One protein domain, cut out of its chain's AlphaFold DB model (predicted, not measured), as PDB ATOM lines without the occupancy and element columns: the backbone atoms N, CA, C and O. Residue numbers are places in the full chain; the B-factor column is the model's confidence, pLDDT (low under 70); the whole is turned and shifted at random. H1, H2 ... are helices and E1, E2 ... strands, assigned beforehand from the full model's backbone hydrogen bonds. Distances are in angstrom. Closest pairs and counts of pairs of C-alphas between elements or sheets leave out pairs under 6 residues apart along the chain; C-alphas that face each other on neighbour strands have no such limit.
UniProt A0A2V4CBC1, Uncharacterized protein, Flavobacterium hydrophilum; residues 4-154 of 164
ATOM      1  N   SER A   4     156.747 255.180 215.599       97.38
ATOM      2  CA  SER A   4     158.170 255.485 215.363       97.38
ATOM      3  C   SER A   4     158.961 255.833 216.634       97.38
ATOM      4  O   SER A   4     160.163 256.095 216.574       97.38
ATOM      5  N   ASP A   5     158.293 255.938 217.782       97.94
ATOM      6  CA  ASP A   5     158.949 256.129 219.071       97.94
ATOM      7  C   ASP A   5     159.447 254.810 219.679       97.94
ATOM      8  O   ASP A   5     160.326 254.854 220.535       97.94
ATOM      9  N   PHE A   6     158.973 253.660 219.186       98.25
ATOM     10  CA  PHE A   6     159.373 252.313 219.602       98.25
ATOM     11  C   PHE A   6     160.429 251.766 218.639       98.25
ATOM     12  O   PHE A   6     160.116 251.113 217.645       98.25
ATOM     13  N   GLN A   7     161.691 252.088 218.910       98.12
ATOM     14  CA  GLN A   7     162.805 251.925 217.968       98.12
ATOM     15  C   GLN A   7     163.574 250.612 218.137       98.12
ATOM     16  O   GLN A   7     164.524 250.363 217.402       98.12
ATOM     17  N   SER A   8     163.154 249.744 219.063       98.06
ATOM     18  CA  SER A   8     163.737 248.409 219.171       98.06
ATOM     19  C   SER A   8     163.705 247.681 217.817       98.06
ATOM     20  O   SER A   8     162.661 247.680 217.159       98.06
ATOM     21  N   PRO A   9     164.781 246.968 217.427       97.25
ATOM     22  CA  PRO A   9     164.793 246.139 216.218       97.25
ATOM     23  C   PRO A   9     163.699 245.063 216.184       97.25
ATOM     24  O   PRO A   9     163.426 244.493 215.133       97.25
ATOM     25  N   SER A  10     163.082 244.760 217.331       96.38
ATOM     26  CA  SER A  10     161.959 243.829 217.433       96.38
ATOM     27  C   SER A  10     160.604 244.448 217.078       96.38
ATOM     28  O   SER A  10     159.640 243.698 216.963       96.38
ATOM     29  N   THR A  11     160.492 245.773 216.929       97.81
ATOM     30  CA  THR A  11     159.235 246.428 216.540       97.81
ATOM     31  C   THR A  11     158.812 245.971 215.149       97.81
ATOM     32  O   THR A  11     159.572 246.090 214.188       97.81
ATOM     33  N   LYS A  12     157.585 245.460 215.030       97.81
ATOM     34  CA  LYS A  12     157.034 244.970 213.765       97.81
ATOM     35  C   LYS A  12     155.514 245.087 213.752       97.81
ATOM     36  O   LYS A  12     154.853 244.694 214.709       97.81
ATOM     37  N   VAL A  13     154.964 245.588 212.651       97.75
ATOM     38  CA  VAL A  13     153.518 245.651 212.420       97.75
ATOM     39  C   VAL A  13     153.201 244.852 211.162       97.75
ATOM     40  O   VAL A  13     153.865 245.030 210.142       97.75
ATOM     41  N   GLY A  14     152.230 243.947 211.255       95.25
ATOM     42  CA  GLY A  14     151.946 242.974 210.204       95.25
ATOM     43  C   GLY A  14     152.932 241.800 210.188       95.25
ATOM     44  O   GLY A  14     153.973 241.803 210.852       95.25
ATOM     45  N   ASP A  15     152.583 240.748 209.445       93.50
ATOM     46  CA  ASP A  15     153.393 239.530 209.279       93.50
ATOM     47  C   ASP A  15     153.864 238.900 210.604       93.50
ATOM     48  O   ASP A  15     154.989 238.394 210.727       93.50
ATOM     49  N   VAL A  16     152.998 238.957 211.615       96.50
ATOM     50  CA  VAL A  16     153.140 238.319 212.927       96.50
ATOM     51  C   VAL A  16     151.795 237.728 213.340       96.50
ATOM     52  O   VAL A  16     150.749 238.126 212.838       96.50
ATOM     53  N   LYS A  17     151.816 236.746 214.244       96.50
ATOM     54  CA  LYS A  17     150.602 236.038 214.696       96.50
ATOM     55  C   LYS A  17     150.122 236.459 216.080       96.50
ATOM     56  O   LYS A  17     149.042 236.055 216.494       96.50
ATOM     57  N   VAL A  18     150.944 237.207 216.810       96.44
ATOM     58  CA  VAL A  18     150.689 237.580 218.200       96.44
ATOM     59  C   VAL A  18     151.031 239.042 218.421       96.44
ATOM     60  O   VAL A  18     151.956 239.575 217.810       96.44
ATOM     61  N   ASN A  19     150.276 239.652 219.323       97.88
ATOM     62  CA  ASN A  19     150.523 240.984 219.835       97.88
ATOM     63  C   ASN A  19     151.495 240.911 221.020       97.88
ATOM     64  O   ASN A  19     151.339 240.056 221.893       97.88
ATOM     65  N   ASN A  20     152.480 241.803 221.069       97.12
ATOM     66  CA  ASN A  20     153.384 241.958 222.202       97.12
ATOM     67  C   ASN A  20     153.770 243.431 222.368       97.12
ATOM     68  O   ASN A  20     154.046 244.132 221.394       97.12
ATOM     69  N   PHE A  21     153.818 243.876 223.616       97.75
ATOM     70  CA  PHE A  21     154.158 245.231 224.004       97.75
ATOM     71  C   PHE A  21     155.259 245.190 225.058       97.75
ATOM     72  O   PHE A  21     155.081 244.605 226.128       97.75
ATOM     73  N   MET A  22     156.383 245.844 224.774       96.94
ATOM     74  CA  MET A  22     157.448 246.051 225.746       96.94
ATOM     75  C   MET A  22     157.776 247.535 225.818       96.94
ATOM     76  O   MET A  22     158.119 248.164 224.819       96.94
ATOM     77  N   MET A  23     157.724 248.086 227.022       95.69
ATOM     78  CA  MET A  23     158.024 249.487 227.260       95.69
ATOM     79  C   MET A  23     159.054 249.611 228.370       95.69
ATOM     80  O   MET A  23     158.885 249.050 229.449       95.69
ATOM     81  N   VAL A  24     160.116 250.363 228.100       96.38
ATOM     82  CA  VAL A  24     161.160 250.650 229.081       96.38
ATOM     83  C   VAL A  24     161.069 252.120 229.464       96.38
ATOM     84  O   VAL A  24     161.523 253.007 228.734       96.38
ATOM     85  N   ILE A  25     160.456 252.356 230.621       95.50
ATOM     86  CA  ILE A  25     160.211 253.668 231.222       95.50
ATOM     87  C   ILE A  25     160.598 253.680 232.696       95.50
ATOM     88  O   ILE A  25     160.772 252.634 233.323       95.50
ATOM     89  N   GLY A  26     160.745 254.877 233.248       91.75
ATOM     90  CA  GLY A  26     160.975 255.061 234.671       91.75
ATOM     91  C   GLY A  26     161.570 256.412 235.006       91.75
ATOM     92  O   GLY A  26     161.968 257.183 234.124       91.75
ATOM     93  N   ALA A  27     161.680 256.665 236.305       87.62
ATOM     94  CA  ALA A  27     162.460 257.782 236.801       87.62
ATOM     95  C   ALA A  27     163.963 257.463 236.720       87.62
ATOM     96  O   ALA A  27     164.398 256.406 237.158       87.62
ATOM     97  N   ASP A  28     164.763 258.384 236.194       85.00
ATOM     98  CA  ASP A  28     166.218 258.354 236.311       85.00
ATOM     99  C   ASP A  28     166.664 259.385 237.345       85.00
ATOM    100  O   ASP A  28     166.254 260.556 237.325       85.00
ATOM    101  N   LEU A  29     167.500 258.920 238.265       76.81
ATOM    102  CA  LEU A  29     168.043 259.704 239.353       76.81
ATOM    103  C   LEU A  29     169.519 259.939 239.072       76.81
ATOM    104  O   LEU A  29     170.352 259.047 239.226       76.81
ATOM    105  N   ASN A  30     169.856 261.176 238.715       65.19
ATOM    106  CA  ASN A  30     171.246 261.594 238.570       65.19
ATOM    107  C   ASN A  30     171.915 261.689 239.960       65.19
ATOM    108  O   ASN A  30     172.045 262.779 240.515       65.19
ATOM    109  N   PHE A  31     172.322 260.555 240.545       62.50
ATOM    110  CA  PHE A  31     172.929 260.461 241.887       62.50
ATOM    111  C   PHE A  31     174.456 260.572 241.931       62.50
ATOM    112  O   PHE A  31     175.102 260.016 242.816       62.50
ATOM    113  N   ALA A  32     175.065 261.352 241.045       62.19
ATOM    114  CA  ALA A  32     176.446 261.783 241.256       62.19
ATOM    115  C   ALA A  32     176.473 263.026 242.171       62.19
ATOM    116  O   ALA A  32     176.854 264.106 241.731       62.19
ATOM    117  N   MET A  33     175.983 262.905 243.412       73.00
ATOM    118  CA  MET A  33     176.000 263.990 244.407       73.00
ATOM    119  C   MET A  33     176.418 263.457 245.780       73.00
ATOM    120  O   MET A  33     175.924 262.428 246.234       73.00
ATOM    121  N   SER A  34     177.301 264.183 246.458       79.94
ATOM    122  CA  SER A  34     177.636 263.974 247.870       79.94
ATOM    123  C   SER A  34     176.459 264.326 248.795       79.94
ATOM    124  O   SER A  34     175.571 265.102 248.431       79.94
ATOM    125  N   ASN A  35     176.478 263.832 250.040       78.94
ATOM    126  CA  ASN A  35     175.457 264.163 251.050       78.94
ATOM    127  C   ASN A  35     175.325 265.682 251.272       78.94
ATOM    128  O   ASN A  35     174.229 266.201 251.484       78.94
ATOM    129  N   ILE A  36     176.448 266.406 251.196       81.06
ATOM    130  CA  ILE A  36     176.494 267.867 251.314       81.06
ATOM    131  C   ILE A  36     175.739 268.504 250.142       81.06
ATOM    132  O   ILE A  36     174.813 269.288 250.356       81.06
ATOM    133  N   GLU A  37     176.065 268.130 248.905       82.44
ATOM    134  CA  GLU A  37     175.385 268.640 247.706       82.44
ATOM    135  C   GLU A  37     173.887 268.324 247.714       82.44
ATOM    136  O   GLU A  37     173.070 269.180 247.361       82.44
ATOM    137  N   PHE A  38     173.498 267.139 248.190       84.44
ATOM    138  CA  PHE A  38     172.096 266.773 248.364       84.44
ATOM    139  C   PHE A  38     171.389 267.727 249.339       84.44
ATOM    140  O   PHE A  38     170.348 268.317 249.031       84.44
ATOM    141  N   MET A  39     171.979 267.955 250.513       81.50
ATOM    142  CA  MET A  39     171.403 268.838 251.528       81.50
ATOM    143  C   MET A  39     171.306 270.296 251.059       81.50
ATOM    144  O   MET A  39     170.316 270.968 251.367       81.50
ATOM    145  N   PHE A  40     172.248 270.774 250.244       85.50
ATOM    146  CA  PHE A  40     172.213 272.130 249.686       85.50
ATOM    147  C   PHE A  40     171.389 272.266 248.396       85.50
ATOM    148  O   PHE A  40     170.995 273.381 248.043       85.50
ATOM    149  N   THR A  41     171.031 271.163 247.733       85.56
ATOM    150  CA  THR A  41     170.157 271.183 246.549       85.56
ATOM    151  C   THR A  41     168.765 271.670 246.933       85.56
ATOM    152  O   THR A  41     168.010 270.995 247.633       85.56
ATOM    153  N   LYS A  42     168.410 272.884 246.506       80.81
ATOM    154  CA  LYS A  42     167.112 273.496 246.836       80.81
ATOM    155  C   LYS A  42     165.970 272.909 246.013       80.81
ATOM    156  O   LYS A  42     164.893 272.718 246.563       80.81
ATOM    157  N   ASN A  43     166.228 272.605 244.739       84.94
ATOM    158  CA  ASN A  43     165.240 272.044 243.827       84.94
ATOM    159  C   ASN A  43     165.627 270.641 243.366       84.94
ATOM    160  O   ASN A  43     166.522 270.477 242.537       84.94
ATOM    161  N   PHE A  44     164.932 269.640 243.904       87.12
ATOM    162  CA  PHE A  44     165.088 268.249 243.489       87.12
ATOM    163  C   PHE A  44     164.259 267.890 242.259       87.12
ATOM    164  O   PHE A  44     164.576 266.895 241.612       87.12
ATOM    165  N   ASN A  45     163.268 268.703 241.872       90.31
ATOM    166  CA  ASN A  45     162.430 268.410 240.710       90.31
ATOM    167  C   ASN A  45     163.274 268.207 239.446       90.31
ATOM    168  O   ASN A  45     163.103 267.227 238.723       90.31
ATOM    169  N   SER A  46     164.270 269.075 239.247       89.00
ATOM    170  CA  SER A  46     165.171 269.040 238.094       89.00
ATOM    171  C   SER A  46     166.214 267.917 238.144       89.00
ATOM    172  O   SER A  46     166.999 267.775 237.208       89.00
ATOM    173  N   LYS A  47     166.295 267.159 239.247       88.50
ATOM    174  CA  LYS A  47     167.256 266.056 239.435       88.50
ATOM    175  C   LYS A  47     166.657 264.681 239.142       88.50
ATOM    176  O   LYS A  47     167.411 263.719 239.035       88.50
ATOM    177  N   ILE A  48     165.336 264.610 238.981       90.56
ATOM    178  CA  ILE A  48     164.597 263.378 238.701       90.56
ATOM    179  C   ILE A  48     163.989 263.499 237.312       90.56
ATOM    180  O   ILE A  48     163.088 264.313 237.085       90.56
ATOM    181  N   ASN A  49     164.483 262.703 236.374       91.62
ATOM    182  CA  ASN A  49     164.008 262.710 234.997       91.62
ATOM    183  C   ASN A  49     162.986 261.599 234.799       91.62
ATOM    184  O   ASN A  49     163.255 260.473 235.183       91.62
ATOM    185  N   ASN A  50     161.857 261.883 234.155       95.12
ATOM    186  CA  ASN A  50     161.070 260.814 233.550       95.12
ATOM    187  C   ASN A  50     161.755 260.390 232.242       95.12
ATOM    188  O   ASN A  50     162.183 261.253 231.468       95.12
ATOM    189  N   THR A  51     161.895 259.090 232.004       94.81
ATOM    190  CA  THR A  51     162.619 258.555 230.847       94.81
ATOM    191  C   THR A  51     161.792 257.534 230.085       94.81
ATOM    192  O   THR A  51     161.028 256.769 230.665       94.81
ATOM    193  N   PHE A  52     161.990 257.514 228.766       96.88
ATOM    194  CA  PHE A  52     161.482 256.499 227.855       96.88
ATOM    195  C   PHE A  52     162.612 256.060 226.924       96.88
ATOM    196  O   PHE A  52     163.131 256.857 226.138       96.88
ATOM    197  N   LYS A  53     163.023 254.794 227.031       97.00
ATOM    198  CA  LYS A  53     164.119 254.239 226.231       97.00
ATOM    199  C   LYS A  53     163.566 253.686 224.925       97.00
ATOM    200  O   LYS A  53     163.208 252.511 224.839       97.00
ATOM    201  N   ARG A  54     163.524 254.552 223.913       97.88
ATOM    202  CA  ARG A  54     163.005 254.268 222.563       97.88
ATOM    203  C   ARG A  54     163.597 252.998 221.954       97.88
ATOM    204  O   ARG A  54     162.858 252.105 221.562       97.88
ATOM    205  N   GLU A  55     164.923 252.890 221.965       97.88
ATOM    206  CA  GLU A  55     165.688 251.764 221.400       97.88
ATOM    207  C   GLU A  55     165.468 250.436 222.144       97.88
ATOM    208  O   GLU A  55     165.742 249.357 221.626       97.88
ATOM    209  N   SER A  56     164.975 250.498 223.383       97.50
ATOM    210  CA  SER A  56     164.696 249.324 224.215       97.50
ATOM    211  C   SER A  56     163.204 249.033 224.345       97.50
ATOM    212  O   SER A  56     162.838 248.152 225.110       97.50
ATOM    213  N   SER A  57     162.348 249.763 223.632       98.12
ATOM    214  CA  SER A  57     160.895 249.597 223.682       98.12
ATOM    215  C   SER A  57     160.382 249.131 222.327       98.12
ATOM    216  O   SER A  57     160.833 249.626 221.290       98.12
ATOM    217  N   SER A  58     159.450 248.180 222.329       98.25
ATOM    218  CA  SER A  58     158.947 247.530 221.121       98.25
ATOM    219  C   SER A  58     157.427 247.393 221.105       98.25
ATOM    220  O   SER A  58     156.778 247.178 222.131       98.25
ATOM    221  N   ILE A  59     156.875 247.482 219.895       98.56
ATOM    222  CA  ILE A  59     155.501 247.093 219.575       98.56
ATOM    223  C   ILE A  59     155.569 246.003 218.511       98.56
ATOM    224  O   ILE A  59     156.117 246.216 217.430       98.56
ATOM    225  N   ILE A  60     155.002 244.840 218.814       98.44
ATOM    226  CA  ILE A  60     154.757 243.768 217.851       98.44
ATOM    227  C   ILE A  60     153.247 243.646 217.715       98.44
ATOM    228  O   ILE A  60     152.572 243.307 218.686       98.44
ATOM    229  N   ALA A  61     152.711 243.935 216.537       98.44
ATOM    230  CA  ALA A  61     151.272 243.978 216.320       98.44
ATOM    231  C   ALA A  61     150.875 243.254 215.036       98.44
ATOM    232  O   ALA A  61     151.528 243.397 214.002       98.44
ATOM    233  N   VAL A  62     149.780 242.496 215.096       98.19
ATOM    234  CA  VAL A  62     149.256 241.758 213.934       98.19
ATOM    235  C   VAL A  62     148.733 242.679 212.827       98.19
ATOM    236  O   VAL A  62     148.751 242.295 211.662       98.19
ATOM    237  N   ASP A  63     148.307 243.893 213.181       98.00
ATOM    238  CA  ASP A  63     147.816 244.927 212.271       98.00
ATOM    239  C   ASP A  63     148.018 246.339 212.862       98.00
ATOM    240  O   ASP A  63     148.404 246.508 214.026       98.00
ATOM    241  N   ASP A  64     147.726 247.365 212.061       98.06
ATOM    242  CA  ASP A  64     147.856 248.772 212.456       98.06
ATOM    243  C   ASP A  64     146.909 249.173 213.593       98.06
ATOM    244  O   ASP A  64     147.236 250.041 214.405       98.06
ATOM    245  N   LYS A  65     145.733 248.538 213.691       97.94
ATOM    246  CA  LYS A  65     144.754 248.835 214.745       97.94
ATOM    247  C   LYS A  65     145.313 248.447 216.112       97.94
ATOM    248  O   LYS A  65     145.248 249.241 217.051       97.94
ATOM    249  N   ASN A  66     145.886 247.252 216.217       98.25
ATOM    250  CA  ASN A  66     146.542 246.767 217.426       98.25
ATOM    251  C   ASN A  66     147.810 247.573 217.732       98.25
ATOM    252  O   ASN A  66     148.057 247.905 218.891       98.25
ATOM    253  N   ALA A  67     148.581 247.952 216.707       98.50
ATOM    254  CA  ALA A  67     149.740 248.824 216.891       98.50
ATOM    255  C   ALA A  67     149.325 250.168 217.509       98.50
ATOM    256  O   ALA A  67     149.927 250.621 218.481       98.50
ATOM    257  N   GLN A  68     148.254 250.779 216.996       98.62
ATOM    258  CA  GLN A  68     147.746 252.047 217.503       98.62
ATOM    259  C   GLN A  68     147.199 251.930 218.935       98.62
ATOM    260  O   GLN A  68     147.430 252.825 219.748       98.62
ATOM    261  N   ALA A  69     146.526 250.825 219.270       98.56
ATOM    262  CA  ALA A  69     146.088 250.539 220.637       98.56
ATOM    263  C   ALA A  69     147.275 250.491 221.620       98.56
ATOM    264  O   ALA A  69     147.254 251.152 222.661       98.56
ATOM    265  N   MET A  70     148.361 249.811 221.245       98.69
ATOM    266  CA  MET A  70     149.585 249.759 222.052       98.69
ATOM    267  C   MET A  70     150.315 251.104 222.124       98.69
ATOM    268  O   MET A  70     150.935 251.409 223.140       98.69
ATOM    269  N   VAL A  71     150.225 251.945 221.090       98.62
ATOM    270  CA  VAL A  71     150.732 253.327 221.152       98.62
ATOM    271  C   VAL A  71     149.976 254.139 222.207       98.62
ATOM    272  O   VAL A  71     150.610 254.890 222.952       98.62
ATOM    273  N   TYR A  72     148.651 253.981 222.314       98.56
ATOM    274  CA  TYR A  72     147.871 254.628 223.374       98.56
ATOM    275  C   TYR A  72     148.226 254.087 224.760       98.56
ATOM    276  O   TYR A  72     148.429 254.875 225.681       98.56
ATOM    277  N   LEU A  73     148.397 252.767 224.898       98.69
ATOM    278  CA  LEU A  73     148.897 252.170 226.139       98.69
ATOM    279  C   LEU A  73     150.291 252.704 226.506       98.69
ATOM    280  O   LEU A  73     150.565 252.968 227.674       98.69
ATOM    281  N   GLY A  74     151.159 252.917 225.515       98.31
ATOM    282  CA  GLY A  74     152.460 253.548 225.704       98.31
ATOM    283  C   GLY A  74     152.361 254.986 226.198       98.31
ATOM    284  O   GLY A  74     153.075 255.352 227.128       98.31
ATOM    285  N   GLN A  75     151.453 255.793 225.638       98.50
ATOM    286  CA  GLN A  75     151.220 257.156 226.126       98.50
ATOM    287  C   GLN A  75     150.772 257.147 227.593       98.50
ATOM    288  O   GLN A  75     151.367 257.852 228.404       98.50
ATOM    289  N   TYR A  76     149.802 256.294 227.938       98.62
ATOM    290  CA  TYR A  76     149.392 256.077 229.326       98.62
ATOM    291  C   TYR A  76     150.584 255.700 230.215       98.62
ATOM    292  O   TYR A  76     150.792 256.315 231.256       98.62
ATOM    293  N   GLY A  77     151.399 254.726 229.795       98.12
ATOM    294  CA  GLY A  77     152.574 254.291 230.551       98.12
ATOM    295  C   GLY A  77     153.580 255.423 230.775       98.12
ATOM    296  O   GLY A  77     154.105 255.577 231.877       98.12
ATOM    297  N   PHE A  78     153.828 256.252 229.759       98.12
ATOM    298  CA  PHE A  78     154.752 257.380 229.864       98.12
ATOM    299  C   PHE A  78     154.261 258.451 230.844       98.12
ATOM    300  O   PHE A  78     155.049 258.933 231.663       98.12
ATOM    301  N   ASP A  79     152.971 258.784 230.790       98.50
ATOM    302  CA  ASP A  79     152.359 259.743 231.711       98.50
ATOM    303  C   ASP A  79     152.312 259.177 233.133       98.50
ATOM    304  O   ASP A  79     152.664 259.867 234.088       98.50
ATOM    305  N   LEU A  80     152.012 257.885 233.284       98.44
ATOM    306  CA  LEU A  80     152.093 257.200 234.569       98.44
ATOM    307  C   LEU A  80     153.515 257.259 235.148       98.44
ATOM    308  O   LEU A  80     153.695 257.536 236.331       98.44
ATOM    309  N   SER A  81     154.541 257.071 234.322       97.81
ATOM    310  CA  SER A  81     155.933 257.227 234.754       97.81
ATOM    311  C   SER A  81     156.252 258.666 235.192       97.81
ATOM    312  O   SER A  81     156.959 258.860 236.184       97.81
ATOM    313  N   GLU A  82     155.689 259.692 234.539       97.88
ATOM    314  CA  GLU A  82     155.804 261.079 235.020       97.88
ATOM    315  C   GLU A  82     155.088 261.270 236.361       97.88
ATOM    316  O   GLU A  82     155.647 261.912 237.252       97.88
ATOM    317  N   LEU A  83     153.902 260.685 236.554       98.19
ATOM    318  CA  LEU A  83     153.207 260.712 237.842       98.19
ATOM    319  C   LEU A  83     154.087 260.134 238.961       98.19
ATOM    320  O   LEU A  83     154.268 260.765 240.003       98.19
ATOM    321  N   TYR A  84     154.691 258.970 238.735       97.31
ATOM    322  CA  TYR A  84     155.600 258.348 239.700       97.31
ATOM    323  C   TYR A  84     156.892 259.157 239.899       97.31
ATOM    324  O   TYR A  84     157.403 259.234 241.018       97.31
ATOM    325  N   ALA A  85     157.395 259.844 238.871       96.25
ATOM    326  CA  ALA A  85     158.491 260.797 239.037       96.25
ATOM    327  C   ALA A  85     158.080 261.978 239.938       96.25
ATOM    328  O   ALA A  85     158.849 262.373 240.815       96.25
ATOM    329  N   ARG A  86     156.861 262.517 239.786       96.38
ATOM    330  CA  ARG A  86     156.320 263.580 240.657       96.38
ATOM    331  C   ARG A  86     156.131 263.108 242.096       96.38
ATOM    332  O   ARG A  86     156.539 263.824 243.011       96.38
ATOM    333  N   LYS A  87     155.600 261.898 242.305       96.06
ATOM    334  CA  LYS A  87     155.479 261.272 243.635       96.06
ATOM    335  C   LYS A  87     156.843 261.165 244.319       96.06
ATOM    336  O   LYS A  87     156.989 261.594 245.464       96.06
ATOM    337  N   LEU A  88     157.868 260.718 243.591       94.44
ATOM    338  CA  LEU A  88     159.234 260.642 244.108       94.44
ATOM    339  C   LEU A  88     159.826 262.026 244.436       94.44
ATOM    340  O   LEU A  88     160.395 262.211 245.514       94.44
ATOM    341  N   ARG A  89     159.656 263.022 243.553       93.56
ATOM    342  CA  ARG A  89     160.089 264.415 243.793       93.56
ATOM    343  C   ARG A  89     159.431 264.997 245.051       93.56
ATOM    344  O   ARG A  89     160.126 265.582 245.883       93.56
ATOM    345  N   LYS A  90     158.121 264.787 245.222       94.69
ATOM    346  CA  LYS A  90     157.363 265.193 246.416       94.69
ATOM    347  C   LYS A  90     157.898 264.528 247.678       94.69
ATOM    348  O   LYS A  90     158.204 265.223 248.644       94.69
ATOM    349  N   LYS A  91     158.097 263.209 247.652       93.69
ATOM    350  CA  LYS A  91     158.623 262.453 248.797       93.69
ATOM    351  C   LYS A  91     160.009 262.952 249.222       93.69
ATOM    352  O   LYS A  91     160.239 263.195 250.404       93.69
ATOM    353  N   ILE A  92     160.902 263.214 248.262       90.81
ATOM    354  CA  ILE A  92     162.226 263.805 248.529       90.81
ATOM    355  C   ILE A  92     162.114 265.213 249.113       90.81
ATOM    356  O   ILE A  92     162.871 265.564 250.013       90.81
ATOM    357  N   PHE A  93     161.175 266.031 248.642       91.25
ATOM    358  CA  PHE A  93     160.946 267.357 249.212       91.25
ATOM    359  C   PHE A  93     160.460 267.300 250.674       91.25
ATOM    360  O   PHE A  93     160.947 268.050 251.535       91.25
ATOM    361  N   GLU A  94     159.523 266.401 250.963       91.81
ATOM    362  CA  GLU A  94     158.932 266.213 252.292       91.81
ATOM    363  C   GLU A  94     159.965 265.654 253.279       91.81
ATOM    364  O   GLU A  94     160.182 266.241 254.343       91.81
ATOM    365  N   GLU A  95     160.701 264.618 252.874       91.56
ATOM    366  CA  GLU A  95     161.582 263.815 253.735       91.56
ATOM    367  C   GLU A  95     163.079 264.031 253.454       91.56
ATOM    368  O   GLU A  95     163.920 263.191 253.778       91.56
ATOM    369  N   LYS A  96     163.440 265.190 252.886       86.69
ATOM    370  CA  LYS A  96     164.797 265.527 252.412       86.69
ATOM    371  C   LYS A  96     165.928 265.145 253.367       86.69
ATOM    372  O   LYS A  96     166.976 264.692 252.923       86.69
ATOM    373  N   ARG A  97     165.746 265.364 254.673       85.56
ATOM    374  CA  ARG A  97     166.779 265.072 255.677       85.56
ATOM    375  C   ARG A  97     167.063 263.572 255.761       85.56
ATOM    376  O   ARG A  97     168.226 263.187 255.754       85.56
ATOM    377  N   THR A  98     166.019 262.750 255.798       85.94
ATOM    378  CA  THR A  98     166.136 261.286 255.847       85.94
ATOM    379  C   THR A  98     166.696 260.754 254.532       85.94
ATOM    380  O   THR A  98     167.625 259.957 254.525       85.94
ATOM    381  N   LEU A  99     166.189 261.265 253.410       86.31
ATOM    382  CA  LEU A  99     166.547 260.787 252.074       86.31
ATOM    383  C   LEU A  99     167.892 261.314 251.554       86.31
ATOM    384  O   LEU A  99     168.317 260.916 250.476       86.31
ATOM    385  N   SER A 100     168.580 262.176 252.309       83.00
ATOM    386  CA  SER A 100     169.966 262.561 252.009       83.00
ATOM    387  C   SER A 100     170.970 261.423 252.185       83.00
ATOM    388  O   SER A 100     172.078 261.503 251.660       83.00
ATOM    389  N   ASP A 101     170.574 260.361 252.886       84.56
ATOM    390  CA  ASP A 101     171.322 259.119 252.972       84.56
ATOM    391  C   ASP A 101     170.795 258.130 251.918       84.56
ATOM    392  O   ASP A 101     169.616 257.755 251.880       84.56
ATOM    393  N   ILE A 102     171.708 257.705 251.043       80.69
ATOM    394  CA  ILE A 102     171.431 256.814 249.915       80.69
ATOM    395  C   ILE A 102     170.818 255.476 250.350       80.69
ATOM    396  O   ILE A 102     170.082 254.863 249.572       80.69
ATOM    397  N   SER A 103     171.079 255.031 251.584       85.75
ATOM    398  CA  SER A 103     170.519 253.796 252.137       85.75
ATOM    399  C   SER A 103     168.997 253.850 252.305       85.75
ATOM    400  O   SER A 103     168.352 252.812 252.176       85.75
ATOM    401  N   PHE A 104     168.410 255.039 252.488       88.50
ATOM    402  CA  PHE A 104     166.954 255.235 252.540       88.50
ATOM    403  C   PHE A 104     166.361 255.570 251.171       88.50
ATOM    404  O   PHE A 104     165.250 255.153 250.844       88.50
ATOM    405  N   LEU A 105     167.108 256.298 250.342       85.94
ATOM    406  CA  LEU A 105     166.623 256.748 249.041       85.94
ATOM    407  C   LEU A 105     166.553 255.628 247.998       85.94
ATOM    408  O   LEU A 105     165.623 255.580 247.195       85.94
ATOM    409  N   LYS A 106     167.518 254.704 248.014       87.69
ATOM    410  CA  LYS A 106     167.572 253.589 247.062       87.69
ATOM    411  C   LYS A 106     166.381 252.620 247.209       87.69
ATOM    412  O   LYS A 106     165.775 252.318 246.181       87.69
ATOM    413  N   PRO A 107     165.991 252.165 248.418       91.31
ATOM    414  CA  PRO A 107     164.776 251.369 248.602       91.31
ATOM    415  C   PRO A 107     163.510 252.080 248.122       91.31
ATOM    416  O   PRO A 107     162.755 251.489 247.356       91.31
ATOM    417  N   LEU A 108     163.331 253.358 248.484       91.62
ATOM    418  CA  LEU A 108     162.187 254.164 248.048       91.62
ATOM    419  C   LEU A 108     162.088 254.232 246.518       91.62
ATOM    420  O   LEU A 108     161.012 254.071 245.949       91.62
ATOM    421  N   TYR A 109     163.214 254.459 245.838       91.19
ATOM    422  CA  TYR A 109     163.251 254.474 244.378       91.19
ATOM    423  C   TYR A 109     162.827 253.131 243.770       91.19
ATOM    424  O   TYR A 109     162.052 253.105 242.814       91.19
ATOM    425  N   TYR A 110     163.322 252.014 244.308       92.31
ATOM    426  CA  TYR A 110     162.963 250.697 243.788       92.31
ATOM    427  C   TYR A 110     161.512 250.325 244.058       92.31
ATOM    428  O   TYR A 110     160.892 249.718 243.190       92.31
ATOM    429  N   GLU A 111     160.965 250.704 245.209       94.31
ATOM    430  CA  GLU A 111     159.540 250.550 245.505       94.31
ATOM    431  C   GLU A 111     158.692 251.347 244.507       94.31
ATOM    432  O   GLU A 111     157.832 250.778 243.841       94.31
ATOM    433  N   ASN A 112     159.042 252.614 244.275       93.94
ATOM    434  CA  ASN A 112     158.382 253.472 243.291       93.94
ATOM    435  C   ASN A 112     158.430 252.878 241.865       93.94
ATOM    436  O   ASN A 112     157.438 252.904 241.142       93.94
ATOM    437  N   GLN A 113     159.569 252.304 241.452       93.56
ATOM    438  CA  GLN A 113     159.684 251.622 240.156       93.56
ATOM    439  C   GLN A 113     158.919 250.297 240.103       93.56
ATOM    440  O   GLN A 113     158.391 249.937 239.050       93.56
ATOM    441  N   LYS A 114     158.865 249.554 241.211       95.81
ATOM    442  CA  LYS A 114     158.105 248.309 241.310       95.81
ATOM    443  C   LYS A 114     156.612 248.582 241.129       95.81
ATOM    444  O   LYS A 114     156.002 247.956 240.270       95.81
ATOM    445  N   GLU A 115     156.060 249.543 241.868       96.81
ATOM    446  CA  GLU A 115     154.645 249.929 241.776       96.81
ATOM    447  C   GLU A 115     154.267 250.411 240.368       96.81
ATOM    448  O   GLU A 115     153.248 249.988 239.817       96.81
ATOM    449  N   LEU A 116     155.122 251.231 239.741       96.81
ATOM    450  CA  LEU A 116     154.961 251.646 238.344       96.81
ATOM    451  C   LEU A 116     154.846 250.433 237.406       96.81
ATOM    452  O   LEU A 116     153.900 250.337 236.622       96.81
ATOM    453  N   ASN A 117     155.792 249.494 237.496       95.88
ATOM    454  CA  ASN A 117     155.822 248.310 236.636       95.88
ATOM    455  C   ASN A 117     154.616 247.388 236.867       95.88
ATOM    456  O   ASN A 117     154.043 246.867 235.907       95.88
ATOM    457  N   GLU A 118     154.207 247.201 238.124       97.50
ATOM    458  CA  GLU A 118     153.021 246.419 238.481       97.50
ATOM    459  C   GLU A 118     151.750 247.037 237.890       97.50
ATOM    460  O   GLU A 118     150.936 246.325 237.296       97.50
ATOM    461  N   LEU A 119     151.600 248.362 237.972       97.38
ATOM    462  CA  LEU A 119     150.424 249.053 237.455       97.38
ATOM    463  C   LEU A 119     150.372 249.068 235.921       97.38
ATOM    464  O   LEU A 119     149.291 248.893 235.352       97.38
ATOM    465  N   ILE A 120     151.513 249.209 235.238       96.50
ATOM    466  CA  ILE A 120     151.587 249.064 233.772       96.50
ATOM    467  C   ILE A 120     151.196 247.647 233.365       96.50
ATOM    468  O   ILE A 120     150.355 247.484 232.488       96.50
ATOM    469  N   SER A 121     151.770 246.629 234.013       97.00
ATOM    470  CA  SER A 121     151.469 245.221 233.726       97.00
ATOM    471  C   SER A 121     149.982 244.918 233.920       97.00
ATOM    472  O   SER A 121     149.324 244.382 233.025       97.00
ATOM    473  N   LYS A 122     149.421 245.364 235.051       98.12
ATOM    474  CA  LYS A 122     147.994 245.248 235.354       98.12
ATOM    475  C   LYS A 122     147.138 245.937 234.296       98.12
ATOM    476  O   LYS A 122     146.254 245.301 233.738       98.12
ATOM    477  N   THR A 123     147.422 247.201 233.976       98.06
ATOM    478  CA  THR A 123     146.649 247.974 232.985       98.06
ATOM    479  C   THR A 123     146.737 247.351 231.595       98.06
ATOM    480  O   THR A 123     145.732 247.239 230.897       98.06
ATOM    481  N   SER A 124     147.927 246.899 231.204       97.56
ATOM    482  CA  SER A 124     148.186 246.211 229.942       97.56
ATOM    483  C   SER A 124     147.331 244.946 229.807       97.56
ATOM    484  O   SER A 124     146.667 244.755 228.791       97.56
ATOM    485  N   ASN A 125     147.261 244.123 230.858       97.56
ATOM    486  CA  ASN A 125     146.400 242.940 230.886       97.56
ATOM    487  C   ASN A 125     144.910 243.316 230.852       97.56
ATOM    488  O   ASN A 125     144.149 242.838 230.015       97.56
ATOM    489  N   GLU A 126     144.512 244.229 231.730       97.81
ATOM    490  CA  GLU A 126     143.129 244.635 231.944       97.81
ATOM    491  C   GLU A 126     142.474 245.358 230.768       97.81
ATOM    492  O   GLU A 126     141.244 245.423 230.714       97.81
ATOM    493  N   THR A 127     143.285 245.948 229.891       98.31
ATOM    494  CA  THR A 127     142.843 246.665 228.691       98.31
ATOM    495  C   THR A 127     143.121 245.886 227.410       98.31
ATOM    496  O   THR A 127     142.937 246.429 226.323       98.31
ATOM    497  N   ASN A 128     143.589 244.636 227.514       97.75
ATOM    498  CA  ASN A 128     144.016 243.824 226.377       97.75
ATOM    499  C   ASN A 128     144.997 244.584 225.457       97.75
ATOM    500  O   ASN A 128     144.707 244.869 224.290       97.75
ATOM    501  N   LEU A 129     146.144 244.971 226.021       98.00
ATOM    502  CA  LEU A 129     147.199 245.747 225.360       98.00
ATOM    503  C   LEU A 129     146.709 247.102 224.803       98.00
ATOM    504  O   LEU A 129     147.172 247.561 223.761       98.00
ATOM    505  N   GLY A 130     145.761 247.739 225.499       97.81
ATOM    506  CA  GLY A 130     145.160 249.017 225.109       97.81
ATOM    507  C   GLY A 130     143.991 248.919 224.126       97.81
ATOM    508  O   GLY A 130     143.483 249.951 223.690       97.81
ATOM    509  N   SER A 131     143.548 247.708 223.769       97.75
ATOM    510  CA  SER A 131     142.410 247.502 222.859       97.75
ATOM    511  C   SER A 131     141.070 247.935 223.470       97.75
ATOM    512  O   SER A 131     140.193 248.410 222.748       97.75
ATOM    513  N   GLU A 132     140.917 247.821 224.792       98.31
ATOM    514  CA  GLU A 132     139.752 248.308 225.547       98.31
ATOM    515  C   GLU A 132     139.854 249.823 225.778       98.31
ATOM    516  O   GLU A 132     140.173 250.294 226.878       98.31
ATOM    517  N   LYS A 133     139.615 250.595 224.712       96.56
ATOM    518  CA  LYS A 133     139.858 252.044 224.665       96.56
ATOM    519  C   LYS A 133     139.189 252.810 225.811       96.56
ATOM    520  O   LYS A 133     139.878 253.537 226.517       96.56
ATOM    521  N   ASP A 134     137.892 252.609 226.038       97.88
ATOM    522  CA  ASP A 134     137.132 253.352 227.056       97.88
ATOM    523  C   ASP A 134     137.665 253.109 228.475       97.88
ATOM    524  O   ASP A 134     137.600 253.978 229.347       97.88
ATOM    525  N   LYS A 135     138.192 251.906 228.727       98.44
ATOM    526  CA  LYS A 135     138.796 251.561 230.013       98.44
ATOM    527  C   LYS A 135     140.160 252.224 230.167       98.44
ATOM    528  O   LYS A 135     140.434 252.790 231.223       98.44
ATOM    529  N   LEU A 136     140.994 252.162 229.127       98.62
ATOM    530  CA  LEU A 136     142.298 252.819 229.122       98.62
ATOM    531  C   LEU A 136     142.155 254.338 229.289       98.62
ATOM    532  O   LEU A 136     142.884 254.921 230.082       98.62
ATOM    533  N   GLU A 137     141.193 254.958 228.606       98.44
ATOM    534  CA  GLU A 137     140.924 256.399 228.672       98.44
ATOM    535  C   GLU A 137     140.556 256.837 230.094       98.44
ATOM    536  O   GLU A 137     141.200 257.728 230.639       98.44
ATOM    537  N   LYS A 138     139.641 256.128 230.769       98.44
ATOM    538  CA  LYS A 138     139.289 256.414 232.174       98.44
ATOM    539  C   LYS A 138     140.475 256.296 233.133       98.44
ATOM    540  O   LYS A 138     140.608 257.098 234.053       98.44
ATOM    541  N   LEU A 139     141.319 255.279 232.952       98.50
ATOM    542  CA  LEU A 139     142.532 255.116 233.762       98.50
ATOM    543  C   LEU A 139     143.530 256.243 233.484       98.50
ATOM    544  O   LEU A 139     144.156 256.768 234.402       98.50
ATOM    545  N   HIS A 140     143.661 256.643 232.221       98.62
ATOM    546  CA  HIS A 140     144.560 257.716 231.815       98.62
ATOM    547  C   HIS A 140     144.102 259.079 232.337       98.62
ATOM    548  O   HIS A 140     144.921 259.823 232.864       98.62
ATOM    549  N   GLU A 141     142.804 259.374 232.305       98.62
ATOM    550  CA  GLU A 141     142.228 260.580 232.912       98.62
ATOM    551  C   GLU A 141     142.541 260.684 234.411       98.62
ATOM    552  O   GLU A 141     142.886 261.762 234.896       98.62
ATOM    553  N   GLN A 142     142.478 259.568 235.148       98.44
ATOM    554  CA  GLN A 142     142.851 259.535 236.568       98.44
ATOM    555  C   GLN A 142     144.329 259.882 236.769       98.44
ATOM    556  O   GLN A 142     144.654 260.717 237.612       98.44
ATOM    557  N   VAL A 143     145.214 259.307 235.950       98.56
ATOM    558  CA  VAL A 143     146.649 259.623 235.974       98.56
ATOM    559  C   VAL A 143     146.894 261.101 235.681       98.56
ATOM    560  O   VAL A 143     147.637 261.750 236.413       98.56
ATOM    561  N   LEU A 144     146.255 261.657 234.649       98.62
ATOM    562  CA  LEU A 144     146.397 263.070 234.288       98.62
ATOM    563  C   LEU A 144     145.895 263.996 235.403       98.62
ATOM    564  O   LEU A 144     146.537 265.005 235.695       98.62
ATOM    565  N   LYS A 145     144.806 263.625 236.081       98.56
ATOM    566  CA  LYS A 145     144.309 264.359 237.247       98.56
ATOM    567  C   LYS A 145     145.308 264.342 238.408       98.56
ATOM    568  O   LYS A 145     145.599 265.395 238.965       98.56
ATOM    569  N   GLU A 146     145.875 263.187 238.753       98.38
ATOM    570  CA  GLU A 146     146.902 263.113 239.806       98.38
ATOM    571  C   GLU A 146     148.177 263.891 239.427       98.38
ATOM    572  O   GLU A 146     148.837 264.487 240.280       98.38
ATOM    573  N   ILE A 147     148.537 263.918 238.139       98.12
ATOM    574  CA  ILE A 147     149.642 264.741 237.630       98.12
ATOM    575  C   ILE A 147     149.358 266.224 237.889       98.12
ATOM    576  O   ILE A 147     150.249 266.920 238.382       98.12
ATOM    577  N   GLU A 148     148.148 266.697 237.586       97.44
ATOM    578  CA  GLU A 148     147.695 268.075 237.830       97.44
ATOM    579  C   GLU A 148     147.785 268.443 239.323       97.44
ATOM    580  O   GLU A 148     148.352 269.479 239.684       97.44
ATOM    581  N   GLU A 149     147.318 267.549 240.203       97.25
ATOM    582  CA  GLU A 149     147.390 267.698 241.667       97.25
ATOM    583  C   GLU A 149     148.839 267.804 242.181       97.25
ATOM    584  O   GLU A 149     149.096 268.406 243.224       97.25
ATOM    585  N   LEU A 150     149.803 267.266 241.428       96.38
ATOM    586  CA  LEU A 150     151.239 267.336 241.708       96.38
ATOM    587  C   LEU A 150     151.985 268.319 240.788       96.38
ATOM    588  O   LEU A 150     153.190 268.161 240.566       96.38
ATOM    589  N   SER A 151     151.297 269.325 240.241       95.25
ATOM    590  CA  SER A 151     151.863 270.330 239.322       95.25
ATOM    591  C   SER A 151     153.140 270.998 239.843       95.25
ATOM    592  O   SER A 151     154.111 271.095 239.094       95.25
ATOM    593  N   ASP A 152     153.213 271.329 241.133       94.44
ATOM    594  CA  ASP A 152     154.406 271.902 241.787       94.44
ATOM    595  C   ASP A 152     155.667 271.017 241.701       94.44
ATOM    596  O   ASP A 152     156.800 271.484 241.875       94.44
ATOM    597  N   PHE A 153     155.493 269.724 241.424       95.31
ATOM    598  CA  PHE A 153     156.563 268.735 241.314       95.31
ATOM    599  C   PHE A 153     156.889 268.372 239.861       95.31
ATOM    600  O   PHE A 153     157.576 267.378 239.608       95.31
ATOM    601  N   CYS A 154     156.453 269.168 238.881       94.38
ATOM    602  CA  CYS A 154     156.939 269.029 237.511       94.38
ATOM    603  C   CYS A 154     158.461 269.273 237.439       94.38
ATOM    604  O   CYS A 154     159.010 270.041 238.229       94.38
TER     605      CYS A 154
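This is residues 4 to 154 of the 164 residues of an uncharacterized protein of Flavobacterium hydrophilum (UniProt A0A2V4CBC1). A narrow two-stranded ribbon, E2 with E3 and further along E1 with E4, runs along the long helix H2, which makes the core; the long helices H4 and H5 also pack on H2. The small helices H1 and H3 lie near each other at one end of the long axis, and the loop round Asp 15 lies at the other. The printed part has 151 residues, with five named helices and four named strands in the order E1, E2, H1, E3, E4, H2, H3, H4, H5; both sheets are antiparallel pairs, and the class is mostly helix. It is only just compact, close to loose, with a radius of gyration of the C-alphas of 17.3 A, and elongated, spanning 56 by 31 by 22 A.

Find C-alpha 25 at (160.211, 253.668, 231.222), where E2, residues 25 to 29, begins; its partner E3 is residues 48 to 52, 13.2 A long. E1 is residues 20 to 22 and E4 residues 58 to 61. Look at C-alpha 64, (147.856, 248.772, 212.456): from there H2 runs 44.9 A through residues 64 to 94. H4, residues 102 to 126, is 35.7 A long, and H5, residues 133 to 149, is 24.3 A long and ends at C-alpha 149, (147.390, 267.698, 241.667). The small helices are H1, residues 35 to 40, and H3, residues 96 to 99.

Start at E2 and E3, antiparallel at 152 degrees, where N 28 and O 49 are 2.8 A apart, within hydrogen-bond range. E1 runs on into E2 across a break of 2 residues, at 8 degrees. E1 is antiparallel to E4, with N 20 and O 60 at 2.8 A, within hydrogen-bond range. Residues 12 to 13 pair with residues 60 to 61 of E4, parallel. The closest C-alphas of E2 and H2, Ala 27 and Ala 85, are 5.5 A apart; those of E4 and H2, Ala 61 and Ala 67, are 5.1 A apart. H4 touches H2, closest at the C-alphas of Gly 77 and Ile 120, 6.2 A, at a shallow tilt of 27 degrees, opposite ways. H5 touches H2, closest at the C-alphas of Leu 83 and Ile 147, 5.4 A, at a shallow tilt of 23 degrees, the same way. H4 and H5 are close but not clearly touching; their closest C-alphas, of Thr 123 and Leu 136, are 7.6 A apart. So are H1 and H3, with the C-alphas of Met 39 and Arg 97 closest at 7.3 A. In H1, H2 and H5 every O i to N i+4 pair is within hydrogen-bond range; in H4 19 of 21 are, and H3 is too short for such a pair.

The two C-alphas farthest apart, of Asp 15 and Ile 36, are 55.7 A apart. The printed part, residues 4 to 154, has no cut and no long link between named elements. Residues 4 to 19 hold no named element. The mean pLDDT of the printed part is 93.7, and residues 30 to 32 are under 70.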